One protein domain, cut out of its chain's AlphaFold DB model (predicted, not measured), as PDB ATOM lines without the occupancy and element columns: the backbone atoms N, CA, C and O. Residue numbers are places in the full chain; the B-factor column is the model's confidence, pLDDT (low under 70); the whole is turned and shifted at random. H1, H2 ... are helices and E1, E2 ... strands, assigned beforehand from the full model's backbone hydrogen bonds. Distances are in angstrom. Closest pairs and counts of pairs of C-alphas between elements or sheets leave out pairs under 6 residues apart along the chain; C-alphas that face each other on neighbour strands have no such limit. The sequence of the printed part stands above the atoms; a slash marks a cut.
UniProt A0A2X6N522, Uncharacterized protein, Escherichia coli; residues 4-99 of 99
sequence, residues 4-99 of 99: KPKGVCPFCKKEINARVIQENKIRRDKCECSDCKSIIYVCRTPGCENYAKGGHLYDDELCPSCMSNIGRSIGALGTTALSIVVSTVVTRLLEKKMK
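AT A GLANCE: This is residues 4 to 99 of the 99 residues of an uncharacterized protein of Escherichia coli (UniProt A0A2X6N522). A curled sheet of five strands, folded into two leaves, makes a compact head, and residues 68 to 97 of one long helix, H1, stick out. The 96 printed residues include E1 E2 E3 E4 E5, an antiparallel meander, neighbour after neighbour, then H1, a mixed class. The whole is extended, radius of gyration of the C-alphas 22.5 A, spanning 76 by 27 by 25 A.

HOW THE PARTS SIT: E1, residues 4 to 8, and E2, residues 15 to 22, face E4, residues 39 to 42, and E5, residues 51 to 53, with E3, residues 30 to 32, as hinge. In the hairpin E1 and E2, N 7 and O 16 are within hydrogen-bond range, 2.9 A. H1, residues 64 to 97, only grazes the sheet, with residues 64 to 67. Of its 30 O i to N i+4 pairs, 22 are within range.

IN THESE COORDINATES: C-alpha 4 is at (24.665, -15.452, -149.006). H1, 51.2 A long, ends at C-alpha 97, (18.848, -31.285, -83.714).

THE WHOLE: The printed part has no cut; residues 71 to 99 have pLDDT under 70.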
ATOM      1  N   LYS A   4      25.274 -14.596-150.026       94.62
ATOM      2  CA  LYS A   4      24.665 -15.452-149.006       94.62
ATOM      3  C   LYS A   4      23.369 -14.825-148.460       94.62
ATOM      4  O   LYS A   4      23.147 -13.618-148.648       94.62
ATOM      5  N   PRO A   5      22.510 -15.627-147.800       94.75
ATOM      6  CA  PRO A   5      21.285 -15.149-147.166       94.75
ATOM      7  C   PRO A   5      21.510 -13.974-146.212       94.75
ATOM      8  O   PRO A   5      22.632 -13.663-145.804       94.75
ATOM      9  N   LYS A   6      20.427 -13.278-145.879       96.94
ATOM     10  CA  LYS A   6      20.500 -12.087-145.039       96.94
ATOM     11  C   LYS A   6      20.790 -12.500-143.591       96.94
ATOM     12  O   LYS A   6      20.131 -13.380-143.057       96.94
ATOM     13  N   GLY A   7      21.760 -11.857-142.949       97.50
ATOM     14  CA  GLY A   7      22.133 -12.186-141.573       97.50
ATOM     15  C   GLY A   7      22.994 -11.122-140.903       97.50
ATOM     16  O   GLY A   7      23.475 -10.188-141.544       97.50
ATOM     17  N   VAL A   8      23.205 -11.248-139.593       98.44
ATOM     18  CA  VAL A   8      23.936 -10.251-138.796       98.44
ATOM     19  C   VAL A   8      25.445 -10.492-138.832       98.44
ATOM     20  O   VAL A   8      25.928 -11.577-138.496       98.44
ATOM     21  N   CYS A   9      26.208  -9.454-139.187       98.00
ATOM     22  CA  CYS A   9      27.666  -9.474-139.135       98.00
ATOM     23  C   CYS A   9      28.168  -9.500-137.676       98.00
ATOM     24  O   CYS A   9      27.793  -8.639-136.875       98.00
ATOM     25  N   PRO A  10      29.092 -10.402-137.300       97.44
ATOM     26  CA  PRO A  10      29.604 -10.485-135.938       97.44
ATOM     27  C   PRO A  10      30.548  -9.336-135.563       97.44
ATOM     28  O   PRO A  10      30.793  -9.155-134.367       97.44
ATOM     29  N   PHE A  11      31.052  -8.575-136.539       97.12
ATOM     30  CA  PHE A  11      31.961  -7.446-136.333       97.12
ATOM     31  C   PHE A  11      31.197  -6.125-136.198       97.12
ATOM     32  O   PHE A  11      31.179  -5.556-135.112       97.12
ATOM     33  N   CYS A  12      30.509  -5.672-137.254       97.75
ATOM     34  CA  CYS A  12      29.803  -4.384-137.246       97.75
ATOM     35  C   CYS A  12      28.344  -4.450-136.767       97.75
ATOM     36  O   CYS A  12      27.697  -3.412-136.672       97.75
ATOM     37  N   LYS A  13      27.817  -5.649-136.472       97.88
ATOM     38  CA  LYS A  13      26.453  -5.891-135.955       97.88
ATOM     39  C   LYS A  13      25.305  -5.466-136.873       97.88
ATOM     40  O   LYS A  13      24.150  -5.538-136.464       97.88
ATOM     41  N   LYS A  14      25.594  -5.081-138.114       98.31
ATOM     42  CA  LYS A  14      24.574  -4.786-139.120       98.31
ATOM     43  C   LYS A  14      24.079  -6.056-139.793       98.31
ATOM     44  O   LYS A  14      24.814  -7.039-139.919       98.31
ATOM     45  N   GLU A  15      22.838  -5.999-140.247       98.12
ATOM     46  CA  GLU A  15      22.240  -7.015-141.097       98.12
ATOM     47  C   GLU A  15      22.705  -6.817-142.547       98.12
ATOM     48  O   GLU A  15      22.587  -5.725-143.103       98.12
ATOM     49  N   ILE A  16      23.283  -7.860-143.139       97.75
ATOM     50  CA  ILE A  16      23.960  -7.815-144.436       97.75
ATOM     51  C   ILE A  16      23.689  -9.084-145.250       97.75
ATOM     52  O   ILE A  16      23.368 -10.139-144.705       97.75
ATOM     53  N   ASN A  17      23.891  -8.991-146.564       97.69
ATOM     54  CA  ASN A  17      24.109 -10.138-147.442       97.69
ATOM     55  C   ASN A  17      25.608 -10.230-147.725       97.69
ATOM     56  O   ASN A  17      26.178  -9.332-148.354       97.69
ATOM     57  N   ALA A  18      26.263 -11.273-147.219       97.12
ATOM     58  CA  ALA A  18      27.700 -11.413-147.376       97.12
ATOM     59  C   ALA A  18      28.049 -11.786-148.814       97.12
ATOM     60  O   ALA A  18      27.359 -12.585-149.455       97.12
ATOM     61  N   ARG A  19      29.146 -11.217-149.306       97.31
ATOM     62  CA  ARG A  19      29.682 -11.518-150.630       97.31
ATOM     63  C   ARG A  19      30.606 -12.718-150.532       97.31
ATOM     64  O   ARG A  19      31.543 -12.684-149.739       97.31
ATOM     65  N   VAL A  20      30.386 -13.744-151.346       97.38
ATOM     66  CA  VAL A  20      31.333 -14.860-151.438       97.38
ATOM     67  C   VAL A  20      32.596 -14.375-152.150       97.38
ATOM     68  O   VAL A  20      32.522 -13.850-153.260       97.38
ATOM     69  N   ILE A  21      33.748 -14.520-151.495       96.31
ATOM     70  CA  ILE A  21      35.063 -14.177-152.064       96.31
ATOM     71  C   ILE A  21      35.896 -15.419-152.384       96.31
ATOM     72  O   ILE A  21      36.833 -15.342-153.172       96.31
ATOM     73  N   GLN A  22      35.557 -16.563-151.786       95.00
ATOM     74  CA  GLN A  22      36.142 -17.855-152.117       95.00
ATOM     75  C   GLN A  22      35.132 -18.960-151.824       95.00
ATOM     76  O   GLN A  22      34.721 -19.146-150.677       95.00
ATOM     77  N   GLU A  23      34.779 -19.711-152.859       95.19
ATOM     78  CA  GLU A  23      33.984 -20.928-152.728       95.19
ATOM     79  C   GLU A  23      34.859 -22.095-152.277       95.19
ATOM     80  O   GLU A  23      36.003 -22.246-152.715       95.19
ATOM     81  N   ASN A  24      34.324 -22.938-151.403       92.25
ATOM     82  CA  ASN A  24      35.007 -24.121-150.907       92.25
ATOM     83  C   ASN A  24      34.066 -25.330-150.944       92.25
ATOM     84  O   ASN A  24      32.891 -25.241-150.615       92.25
ATOM     85  N   LYS A  25      34.604 -26.500-151.315       89.88
ATOM     86  CA  LYS A  25      33.825 -27.754-151.372       89.88
ATOM     87  C   LYS A  25      33.805 -28.519-150.046       89.88
ATOM     88  O   LYS A  25      32.833 -29.195-149.739       89.88
ATOM     89  N   ILE A  26      34.907 -28.452-149.297       89.56
ATOM     90  CA  ILE A  26      35.094 -29.184-148.030       89.56
ATOM     91  C   ILE A  26      34.922 -28.244-146.834       89.56
ATOM     92  O   ILE A  26      34.303 -28.592-145.831       89.56
ATOM     93  N   ARG A  27      35.501 -27.045-146.934       89.69
ATOM     94  CA  ARG A  27      35.374 -25.986-145.930       89.69
ATOM     95  C   ARG A  27      34.180 -25.095-146.264       89.69
ATOM     96  O   ARG A  27      33.641 -25.176-147.360       89.69
ATOM     97  N   ARG A  28      33.791 -24.225-145.331       92.81
ATOM     98  CA  ARG A  28      32.793 -23.185-145.609       92.81
ATOM     99  C   ARG A  28      33.328 -22.179-146.622       92.81
ATOM    100  O   ARG A  28      34.525 -21.885-146.642       92.81
ATOM    101  N   ASP A  29      32.426 -21.605-147.403       95.25
ATOM    102  CA  ASP A  29      32.748 -20.478-148.272       95.25
ATOM    103  C   ASP A  29      33.243 -19.294-147.447       95.25
ATOM    104  O   ASP A  29      32.619 -18.901-146.454       95.25
ATOM    105  N   LYS A  30      34.355 -18.707-147.881       95.81
ATOM    106  CA  LYS A  30      34.875 -17.481-147.293       95.81
ATOM    107  C   LYS A  30      34.069 -16.318-147.840       95.81
ATOM    108  O   LYS A  30      34.001 -16.113-149.057       95.81
ATOM    109  N   CYS A  31      33.472 -15.553-146.939       96.81
ATOM    110  CA  CYS A  31      32.645 -14.417-147.296       96.81
ATOM    111  C   CYS A  31      33.237 -13.120-146.741       96.81
ATOM    112  O   CYS A  31      33.972 -13.109-145.753       96.81
ATOM    113  N   GLU A  32      32.889 -12.011-147.375       97.44
ATOM    114  CA  GLU A  32      33.221 -10.664-146.935       97.44
ATOM    115  C   GLU A  32      31.942  -9.924-146.529       97.44
ATOM    116  O   GLU A  32      30.924  -9.960-147.231       97.44
ATOM    117  N   CYS A  33      31.992  -9.236-145.386       97.44
ATOM    118  CA  CYS A  33      30.926  -8.337-144.964       97.44
ATOM    119  C   CYS A  33      30.779  -7.185-145.966       97.44
ATOM    120  O   CYS A  33      31.722  -6.426-146.188       97.44
ATOM    121  N   SER A  34      29.582  -7.000-146.528       96.94
ATOM    122  CA  SER A  34      29.327  -5.938-147.508       96.94
ATOM    123  C   SER A  34      29.510  -4.525-146.938       96.94
ATOM    124  O   SER A  34      29.840  -3.618-147.702       96.94
ATOM    125  N   ASP A  35      29.382  -4.363-145.617       97.88
ATOM    126  CA  ASP A  35      29.534  -3.098-144.895       97.88
ATOM    127  C   ASP A  35      30.972  -2.874-144.390       97.88
ATOM    128  O   ASP A  35      31.679  -2.015-144.908       97.88
ATOM    129  N   CYS A  36      31.445  -3.673-143.426       97.75
ATOM    130  CA  CYS A  36      32.737  -3.441-142.759       97.75
ATOM    131  C   CYS A  36      33.928  -4.202-143.360       97.75
ATOM    132  O   CYS A  36      35.019  -4.161-142.795       97.75
ATOM    133  N   LYS A  37      33.723  -4.939-144.460       97.25
ATOM    134  CA  LYS A  37      34.759  -5.690-145.202       97.25
ATOM    135  C   LYS A  37      35.498  -6.777-144.414       97.25
ATOM    136  O   LYS A  37      36.457  -7.364-144.897       97.25
ATOM    137  N   SER A  38      35.052  -7.087-143.200       96.94
ATOM    138  CA  SER A  38      35.631  -8.169-142.401       96.94
ATOM    139  C   SER A  38      35.316  -9.537-143.011       96.94
ATOM    140  O   SER A  38      34.223  -9.745-143.547       96.94
ATOM    141  N   ILE A  39      36.254 -10.477-142.872       97.12
ATOM    142  CA  ILE A  39      36.065 -11.872-143.276       97.12
ATOM    143  C   ILE A  39      35.107 -12.569-142.316       97.12
ATOM    144  O   ILE A  39      35.294 -12.553-141.098       97.12
ATOM    145  N   ILE A  40      34.086 -13.199-142.880       97.75
ATOM    146  CA  ILE A  40      33.000 -13.856-142.162       97.75
ATOM    147  C   ILE A  40      32.622 -15.167-142.845       97.75
ATOM    148  O   ILE A  40      32.895 -15.380-144.026       97.75
ATOM    149  N   TYR A  41      31.951 -16.036-142.098       97.38
ATOM    150  CA  TYR A  41      31.449 -17.318-142.586       97.38
ATOM    151  C   TYR A  41      30.002 -17.509-142.149       97.38
ATOM    152  O   TYR A  41      29.592 -16.967-141.127       97.38
ATOM    153  N   VAL A  42      29.220 -18.284-142.896       96.44
ATOM    154  CA  VAL A  42      27.859 -18.647-142.468       96.44
ATOM    155  C   VAL A  42      27.939 -19.496-141.195       96.44
ATOM    156  O   VAL A  42      28.793 -20.380-141.087       96.44
ATOM    157  N   CYS A  43      27.073 -19.207-140.221       96.75
ATOM    158  CA  CYS A  43      26.978 -19.960-138.973       96.75
ATOM    159  C   CYS A  43      26.728 -21.451-139.244       96.75
ATOM    160  O   CYS A  43      25.948 -21.810-140.122       96.75
ATOM    161  N   ARG A  44      27.355 -22.336-138.459       95.12
ATOM    162  CA  ARG A  44      27.157 -23.788-138.591       95.12
ATOM    163  C   ARG A  44      25.898 -24.309-137.894       95.12
ATOM    164  O   ARG A  44      25.574 -25.484-138.033       95.12
ATOM    165  N   THR A  45      25.202 -23.474-137.120       95.62
ATOM    166  CA  THR A  45      23.954 -23.878-136.463       95.62
ATOM    167  C   THR A  45      22.851 -24.086-137.504       95.62
ATOM    168  O   THR A  45      22.549 -23.148-138.243       95.62
ATOM    169  N   PRO A  46      22.206 -25.267-137.543       93.50
ATOM    170  CA  PRO A  46      21.071 -25.508-138.424       93.50
ATOM    171  C   PRO A  46      19.967 -24.460-138.234       93.50
ATOM    172  O   PRO A  46      19.597 -24.143-137.104       93.50
ATOM    173  N   GLY A  47      19.461 -23.912-139.340       93.69
ATOM    174  CA  GLY A  47      18.425 -22.872-139.328       93.69
ATOM    175  C   GLY A  47      18.909 -21.470-138.936       93.69
ATOM    176  O   GLY A  47      18.090 -20.567-138.811       93.69
ATOM    177  N   CYS A  48      20.215 -21.259-138.735       96.00
ATOM    178  CA  CYS A  48      20.774 -19.937-138.464       96.00
ATOM    179  C   CYS A  48      21.460 -19.356-139.703       96.00
ATOM    180  O   CYS A  48      22.447 -19.904-140.186       96.00
ATOM    181  N   GLU A  49      20.993 -18.192-140.154       96.75
ATOM    182  CA  GLU A  49      21.561 -17.478-141.309       96.75
ATOM    183  C   GLU A  49      22.544 -16.356-140.916       96.75
ATOM    184  O   GLU A  49      23.073 -15.647-141.769       96.75
ATOM    185  N   ASN A  50      22.832 -16.196-139.617       97.94
ATOM    186  CA  ASN A  50      23.821 -15.228-139.134       97.94
ATOM    187  C   ASN A  50      25.258 -15.645-139.470       97.94
ATOM    188  O   ASN A  50      25.539 -16.777-139.864       97.94
ATOM    189  N   TYR A  51      26.195 -14.730-139.228       98.00
ATOM    190  CA  TYR A  51      27.596 -14.922-139.577       98.00
ATOM    191  C   TYR A  51      28.499 -15.169-138.357       98.00
ATOM    192  O   TYR A  51      28.356 -14.545-137.301       98.00
ATOM    193  N   ALA A  52      29.456 -16.077-138.520       97.56
ATOM    194  CA  ALA A  52      30.564 -16.343-137.612       97.56
ATOM    195  C   ALA A  52      31.816 -15.557-138.037       97.56
ATOM    196  O   ALA A  52      31.953 -15.157-139.200       97.56
ATOM    197  N   LYS A  53      32.714 -15.279-137.085       96.31
ATOM    198  CA  LYS A  53      33.944 -14.526-137.360       96.31
ATOM    199  C   LYS A  53      34.947 -15.409-138.095       96.31
ATOM    200  O   LYS A  53      35.147 -16.558-137.713       96.31
ATOM    201  N   GLY A  54      35.618 -14.855-139.099       90.69
ATOM    202  CA  GLY A  54      36.879 -15.425-139.558       90.69
ATOM    203  C   GLY A  54      38.003 -15.059-138.603       90.69
ATOM    204  O   GLY A  54      38.161 -13.882-138.272       90.69
ATOM    205  N   GLY A  55      38.751 -16.055-138.135       81.12
ATOM    206  CA  GLY A  55      39.898 -15.845-137.258       81.12
ATOM    207  C   GLY A  55      41.217 -15.966-138.013       81.12
ATOM    208  O   GLY A  55      41.263 -16.357-139.176       81.12
ATOM    209  N   HIS A  56      42.313 -15.596-137.350       76.50
ATOM    210  CA  HIS A  56      43.645 -15.668-137.956       76.50
ATOM    211  C   HIS A  56      44.177 -17.109-138.032       76.50
ATOM    212  O   HIS A  56      44.782 -17.490-139.029       76.50
ATOM    213  N   LEU A  57      43.932 -17.901-136.982       80.88
ATOM    214  CA  LEU A  57      44.370 -19.299-136.870       80.88
ATOM    215  C   LEU A  57      43.231 -20.296-137.108       80.88
ATOM    216  O   LEU A  57      43.450 -21.364-137.674       80.88
ATOM    217  N   TYR A  58      42.023 -19.955-136.657       83.81
ATOM    218  CA  TYR A  58      40.835 -20.791-136.782       83.81
ATOM    219  C   TYR A  58      39.597 -19.915-136.945       83.81
ATOM    220  O   TYR A  58      39.508 -18.860-136.318       83.81
ATOM    221  N   ASP A  59      38.654 -20.351-137.772       90.12
ATOM    222  CA  ASP A  59      37.387 -19.653-137.968       90.12
ATOM    223  C   ASP A  59      36.392 -20.051-136.878       90.12
ATOM    224  O   ASP A  59      36.260 -21.234-136.559       90.12
ATOM    225  N   ASP A  60      35.648 -19.086-136.338       94.12
ATOM    226  CA  ASP A  60      34.599 -19.398-135.372       94.12
ATOM    227  C   ASP A  60      33.550 -20.295-136.043       94.12
ATOM    228  O   ASP A  60      33.111 -20.050-137.170       94.12
ATOM    229  N   GLU A  61      33.120 -21.348-135.353       93.75
ATOM    230  CA  GLU A  61      32.123 -22.267-135.908       93.75
ATOM    231  C   GLU A  61      30.701 -21.703-135.838       93.75
ATOM    232  O   GLU A  61      29.842 -22.018-136.667       93.75
ATOM    233  N   LEU A  62      30.449 -20.849-134.847       95.62
ATOM    234  CA  LEU A  62      29.130 -20.340-134.509       95.62
ATOM    235  C   LEU A  62      29.127 -18.815-134.499       95.62
ATOM    236  O   LEU A  62      30.096 -18.170-134.098       95.62
ATOM    237  N   CYS A  63      28.001 -18.224-134.889       96.44
ATOM    238  CA  CYS A  63      27.786 -16.800-134.687       96.44
ATOM    239  C   CYS A  63      27.656 -16.478-133.180       96.44
ATOM    240  O   CYS A  63      27.312 -17.357-132.378       96.44
ATOM    241  N   PRO A  64      27.869 -15.214-132.768       95.06
ATOM    242  CA  PRO A  64      27.812 -14.830-131.358       95.06
ATOM    243  C   PRO A  64      26.497 -15.200-130.652       95.06
ATOM    244  O   PRO A  64      26.526 -15.605-129.490       95.06
ATOM    245  N   SER A  65      25.349 -15.116-131.340       94.19
ATOM    246  CA  SER A  65      24.051 -15.474-130.752       94.19
ATOM    247  C   SER A  65      23.953 -16.974-130.461       94.19
ATOM    248  O   SER A  65      23.591 -17.360-129.350       94.19
ATOM    249  N   CYS A  66      24.341 -17.825-131.413       94.62
ATOM    250  CA  CYS A  66      24.323 -19.278-131.238       94.62
ATOM    251  C   CYS A  66      25.314 -19.742-130.165       94.62
ATOM    252  O   CYS A  66      24.959 -20.581-129.340       94.62
ATOM    253  N   MET A  67      26.509 -19.144-130.112       91.56
ATOM    254  CA  MET A  67      27.487 -19.422-129.056       91.56
ATOM    255  C   MET A  67      26.924 -19.090-127.665       91.56
ATOM    256  O   MET A  67      27.044 -19.881-126.730       91.56
ATOM    257  N   SER A  68      26.247 -17.946-127.529       88.06
ATOM    258  CA  SER A  68      25.676 -17.521-126.245       88.06
ATOM    259  C   SER A  68      24.546 -18.433-125.751       88.06
ATOM    260  O   SER A  68      24.422 -18.664-124.547       88.06
ATOM    261  N   ASN A  69      23.757 -19.009-126.663       81.31
ATOM    262  CA  ASN A  69      22.671 -19.922-126.308       81.31
ATOM    263  C   ASN A  69      23.187 -21.240-125.712       81.31
ATOM    264  O   ASN A  69      22.574 -21.758-124.782       81.31
ATOM    265  N   ILE A  70      24.336 -21.745-126.171       76.06
ATOM    266  CA  ILE A  70      24.963 -22.948-125.595       76.06
ATOM    267  C   ILE A  70      25.353 -22.701-124.132       76.06
ATOM    268  O   ILE A  70      25.053 -23.520-123.264       76.06
ATOM    269  N   GLY A  71      25.953 -21.544-123.837       61.84
ATOM    270  CA  GLY A  71      26.340 -21.184-122.469       61.84
ATOM    271  C   GLY A  71      25.149 -21.070-121.508       61.84
ATOM    272  O   GLY A  71      25.247 -21.468-120.348       61.84
ATOM    273  N   ARG A  72      23.998 -20.579-121.989       60.03
ATOM    274  CA  ARG A  72      22.784 -20.418-121.165       60.03
ATOM    275  C   ARG A  72      22.111 -21.751-120.831       60.03
ATOM    276  O   ARG A  72      21.664 -21.923-119.699       60.03
ATOM    277  N   SER A  73      22.089 -22.706-121.761       55.47
ATOM    278  CA  SER A  73      21.513 -24.037-121.519       55.47
ATOM    279  C   SER A  73      22.300 -24.848-120.481       55.47
ATOM    280  O   SER A  73      21.702 -25.586-119.703       55.47
ATOM    281  N   ILE A  74      23.625 -24.675-120.406       56.50
ATOM    282  CA  ILE A  74      24.461 -25.321-119.378       56.50
ATOM    283  C   ILE A  74      24.203 -24.705-117.992       56.50
ATOM    284  O   ILE A  74      24.084 -25.430-117.005       56.50
ATOM    285  N   GLY A  75      24.050 -23.379-117.910       50.81
ATOM    286  CA  GLY A  75      23.762 -22.692-116.644       50.81
ATOM    287  C   GLY A  75      22.433 -23.114-116.005       50.81
ATOM    288  O   GLY A  75      22.371 -23.305-114.791       50.81
ATOM    289  N   ALA A  76      21.394 -23.337-116.815       51.41
ATOM    290  CA  ALA A  76      20.079 -23.763-116.330       51.41
ATOM    291  C   ALA A  76      20.079 -25.184-115.723       51.41
ATOM    292  O   ALA A  76      19.336 -25.453-114.779       51.41
ATOM    293  N   LEU A  77      20.939 -26.083-116.218       50.16
ATOM    294  CA  LEU A  77      21.104 -27.433-115.661       50.16
ATOM    295  C   LEU A  77      21.947 -27.444-114.376       50.16
ATOM    296  O   LEU A  77      21.731 -28.279-113.501       50.16
ATOM    297  N   GLY A  78      22.880 -26.500-114.219       49.31
ATOM    298  CA  GLY A  78      23.650 -26.350-112.980       49.31
ATOM    299  C   GLY A  78      22.792 -25.888-111.798       49.31
ATOM    300  O   GLY A  78      22.992 -26.334-110.667       49.31
ATOM    301  N   THR A  79      21.796 -25.034-112.048       51.06
ATOM    302  CA  THR A  79      20.924 -24.504-110.989       51.06
ATOM    303  C   THR A  79      19.957 -25.535-110.411       51.06
ATOM    304  O   THR A  79      19.643 -25.453-109.227       51.06
ATOM    305  N   THR A  80      19.520 -26.529-111.189       49.91
ATOM    306  CA  THR A  80      18.615 -27.584-110.697       49.91
ATOM    307  C   THR A  80      19.339 -28.657-109.883       49.91
ATOM    308  O   THR A  80      18.758 -29.207-108.949       49.91
ATOM    309  N   ALA A  81      20.622 -28.916-110.159       51.25
ATOM    310  CA  ALA A  81      21.415 -29.864-109.376       51.25
ATOM    311  C   ALA A  81      21.717 -29.359-107.949       51.25
ATOM    312  O   ALA A  81      21.763 -30.157-107.011       51.25
ATOM    313  N   LEU A  82      21.865 -28.041-107.747       50.47
ATOM    314  CA  LEU A  82      22.145 -27.479-106.418       50.47
ATOM    315  C   LEU A  82      20.943 -27.570-105.459       50.47
ATOM    316  O   LEU A  82      21.125 -27.767-104.257       50.47
ATOM    317  N   SER A  83      19.712 -27.459-105.966       52.22
ATOM    318  CA  SER A  83      18.500 -27.418-105.130       52.22
ATOM    319  C   SER A  83      18.221 -28.747-104.412       52.22
ATOM    320  O   SER A  83      17.704 -28.764-103.291       52.22
ATOM    321  N   ILE A  84      18.594 -29.868-105.034       55.03
ATOM    322  CA  ILE A  84      18.359 -31.213-104.488       55.03
ATOM    323  C   ILE A  84      19.347 -31.519-103.349       55.03
ATOM    324  O   ILE A  84      18.965 -32.080-102.318       55.03
ATOM    325  N   VAL A  85      20.607 -31.094-103.484       56.12
ATOM    326  CA  VAL A  85      21.644 -31.349-102.468       56.12
ATOM    327  C   VAL A  85      21.410 -30.514-101.204       56.12
ATOM    328  O   VAL A  85      21.528 -31.039-100.099       56.12
ATOM    329  N   VAL A  86      20.997 -29.247-101.331       57.75
ATOM    330  CA  VAL A  86      20.711 -28.398-100.155       57.75
ATOM    331  C   VAL A  86      19.541 -28.952 -99.339       57.75
ATOM    332  O   VAL A  86      19.626 -29.010 -98.114       57.75
ATOM    333  N   SER A  87      18.483 -29.429-100.001       57.88
ATOM    334  CA  SER A  87      17.292 -29.939 -99.313       57.88
ATOM    335  C   SER A  87      17.619 -31.143 -98.424       57.88
ATOM    336  O   SER A  87      17.272 -31.150 -97.248       57.88
ATOM    337  N   THR A  88      18.374 -32.120 -98.936       58.97
ATOM    338  CA  THR A  88      18.723 -33.334 -98.172       58.97
ATOM    339  C   THR A  88      19.660 -33.068 -96.990       58.97
ATOM    340  O   THR A  88      19.510 -33.688 -95.935       58.97
ATOM    341  N   VAL A  89      20.600 -32.124 -97.122       65.12
ATOM    342  CA  VAL A  89      21.493 -31.732 -96.019       65.12
ATOM    343  C   VAL A  89      20.721 -30.978 -94.934       65.12
ATOM    344  O   VAL A  89      20.909 -31.259 -93.751       65.12
ATOM    345  N   VAL A  90      19.817 -30.069 -95.310       63.50
ATOM    346  CA  VAL A  90      19.003 -29.311 -94.347       63.50
ATOM    347  C   VAL A  90      18.066 -30.235 -93.566       63.50
ATOM    348  O   VAL A  90      18.014 -30.128 -92.342       63.50
ATOM    349  N   THR A  91      17.393 -31.193 -94.216       60.88
ATOM    350  CA  THR A  91      16.513 -32.140 -93.506       60.88
ATOM    351  C   THR A  91      17.292 -32.985 -92.496       60.88
ATOM    352  O   THR A  91      16.882 -33.090 -91.343       60.88
ATOM    353  N   ARG A  92      18.471 -33.503 -92.873       61.34
ATOM    354  CA  ARG A  92      19.309 -34.290 -91.951       61.34
ATOM    355  C   ARG A  92      19.875 -33.474 -90.788       61.34
ATOM    356  O   ARG A  92      20.043 -34.007 -89.692       61.34
ATOM    357  N   LEU A  93      20.175 -32.190 -90.996       64.19
ATOM    358  CA  LEU A  93      20.604 -31.301 -89.912       64.19
ATOM    359  C   LEU A  93      19.462 -30.987 -88.939       64.19
ATOM    360  O   LEU A  93      19.711 -30.911 -87.736       64.19
ATOM    361  N   LEU A  94      18.228 -30.845 -89.431       65.31
ATOM    362  CA  LEU A  94      17.050 -30.648 -88.583       65.31
ATOM    363  C   LEU A  94      16.727 -31.904 -87.760       65.31
ATOM    364  O   LEU A  94      16.528 -31.793 -86.552       65.31
ATOM    365  N   GLU A  95      16.779 -33.095 -88.364       62.44
ATOM    366  CA  GLU A  95      16.568 -34.365 -87.650       62.44
ATOM    367  C   GLU A  95      17.598 -34.592 -86.534       62.44
ATOM    368  O   GLU A  95      17.238 -35.014 -85.436       62.44
ATOM    369  N   LYS A  96      18.876 -34.260 -86.769       62.19
ATOM    370  CA  LYS A  96      19.932 -34.395 -85.751       62.19
ATOM    371  C   LYS A  96      19.771 -33.415 -84.580       62.19
ATOM    372  O   LYS A  96      20.328 -33.662 -83.520       62.19
ATOM    373  N   LYS A  97      19.051 -32.303 -84.760       59.12
ATOM    374  CA  LYS A  97      18.848 -31.285 -83.714       59.12
ATOM    375  C   LYS A  97      17.627 -31.562 -82.824       59.12
ATOM    376  O   LYS A  97      17.511 -30.943 -81.773       59.12
ATOM    377  N   MET A  98      16.719 -32.443 -83.254       55.75
ATOM    378  CA  MET A  98      15.487 -32.812 -82.535       55.75
ATOM    379  C   MET A  98      15.618 -34.091 -81.688       55.75
ATOM    380  O   MET A  98      14.646 -34.500 -81.056       55.75
ATOM    381  N   LYS A  99      16.793 -34.724 -81.688       49.56
ATOM    382  CA  LYS A  99      17.112 -35.934 -80.928       49.56
ATOM    383  C   LYS A  99      18.233 -35.635 -79.946       49.56
ATOM    384  O   LYS A  99      18.176 -36.190 -78.831       49.56
TER     385      LYS A  99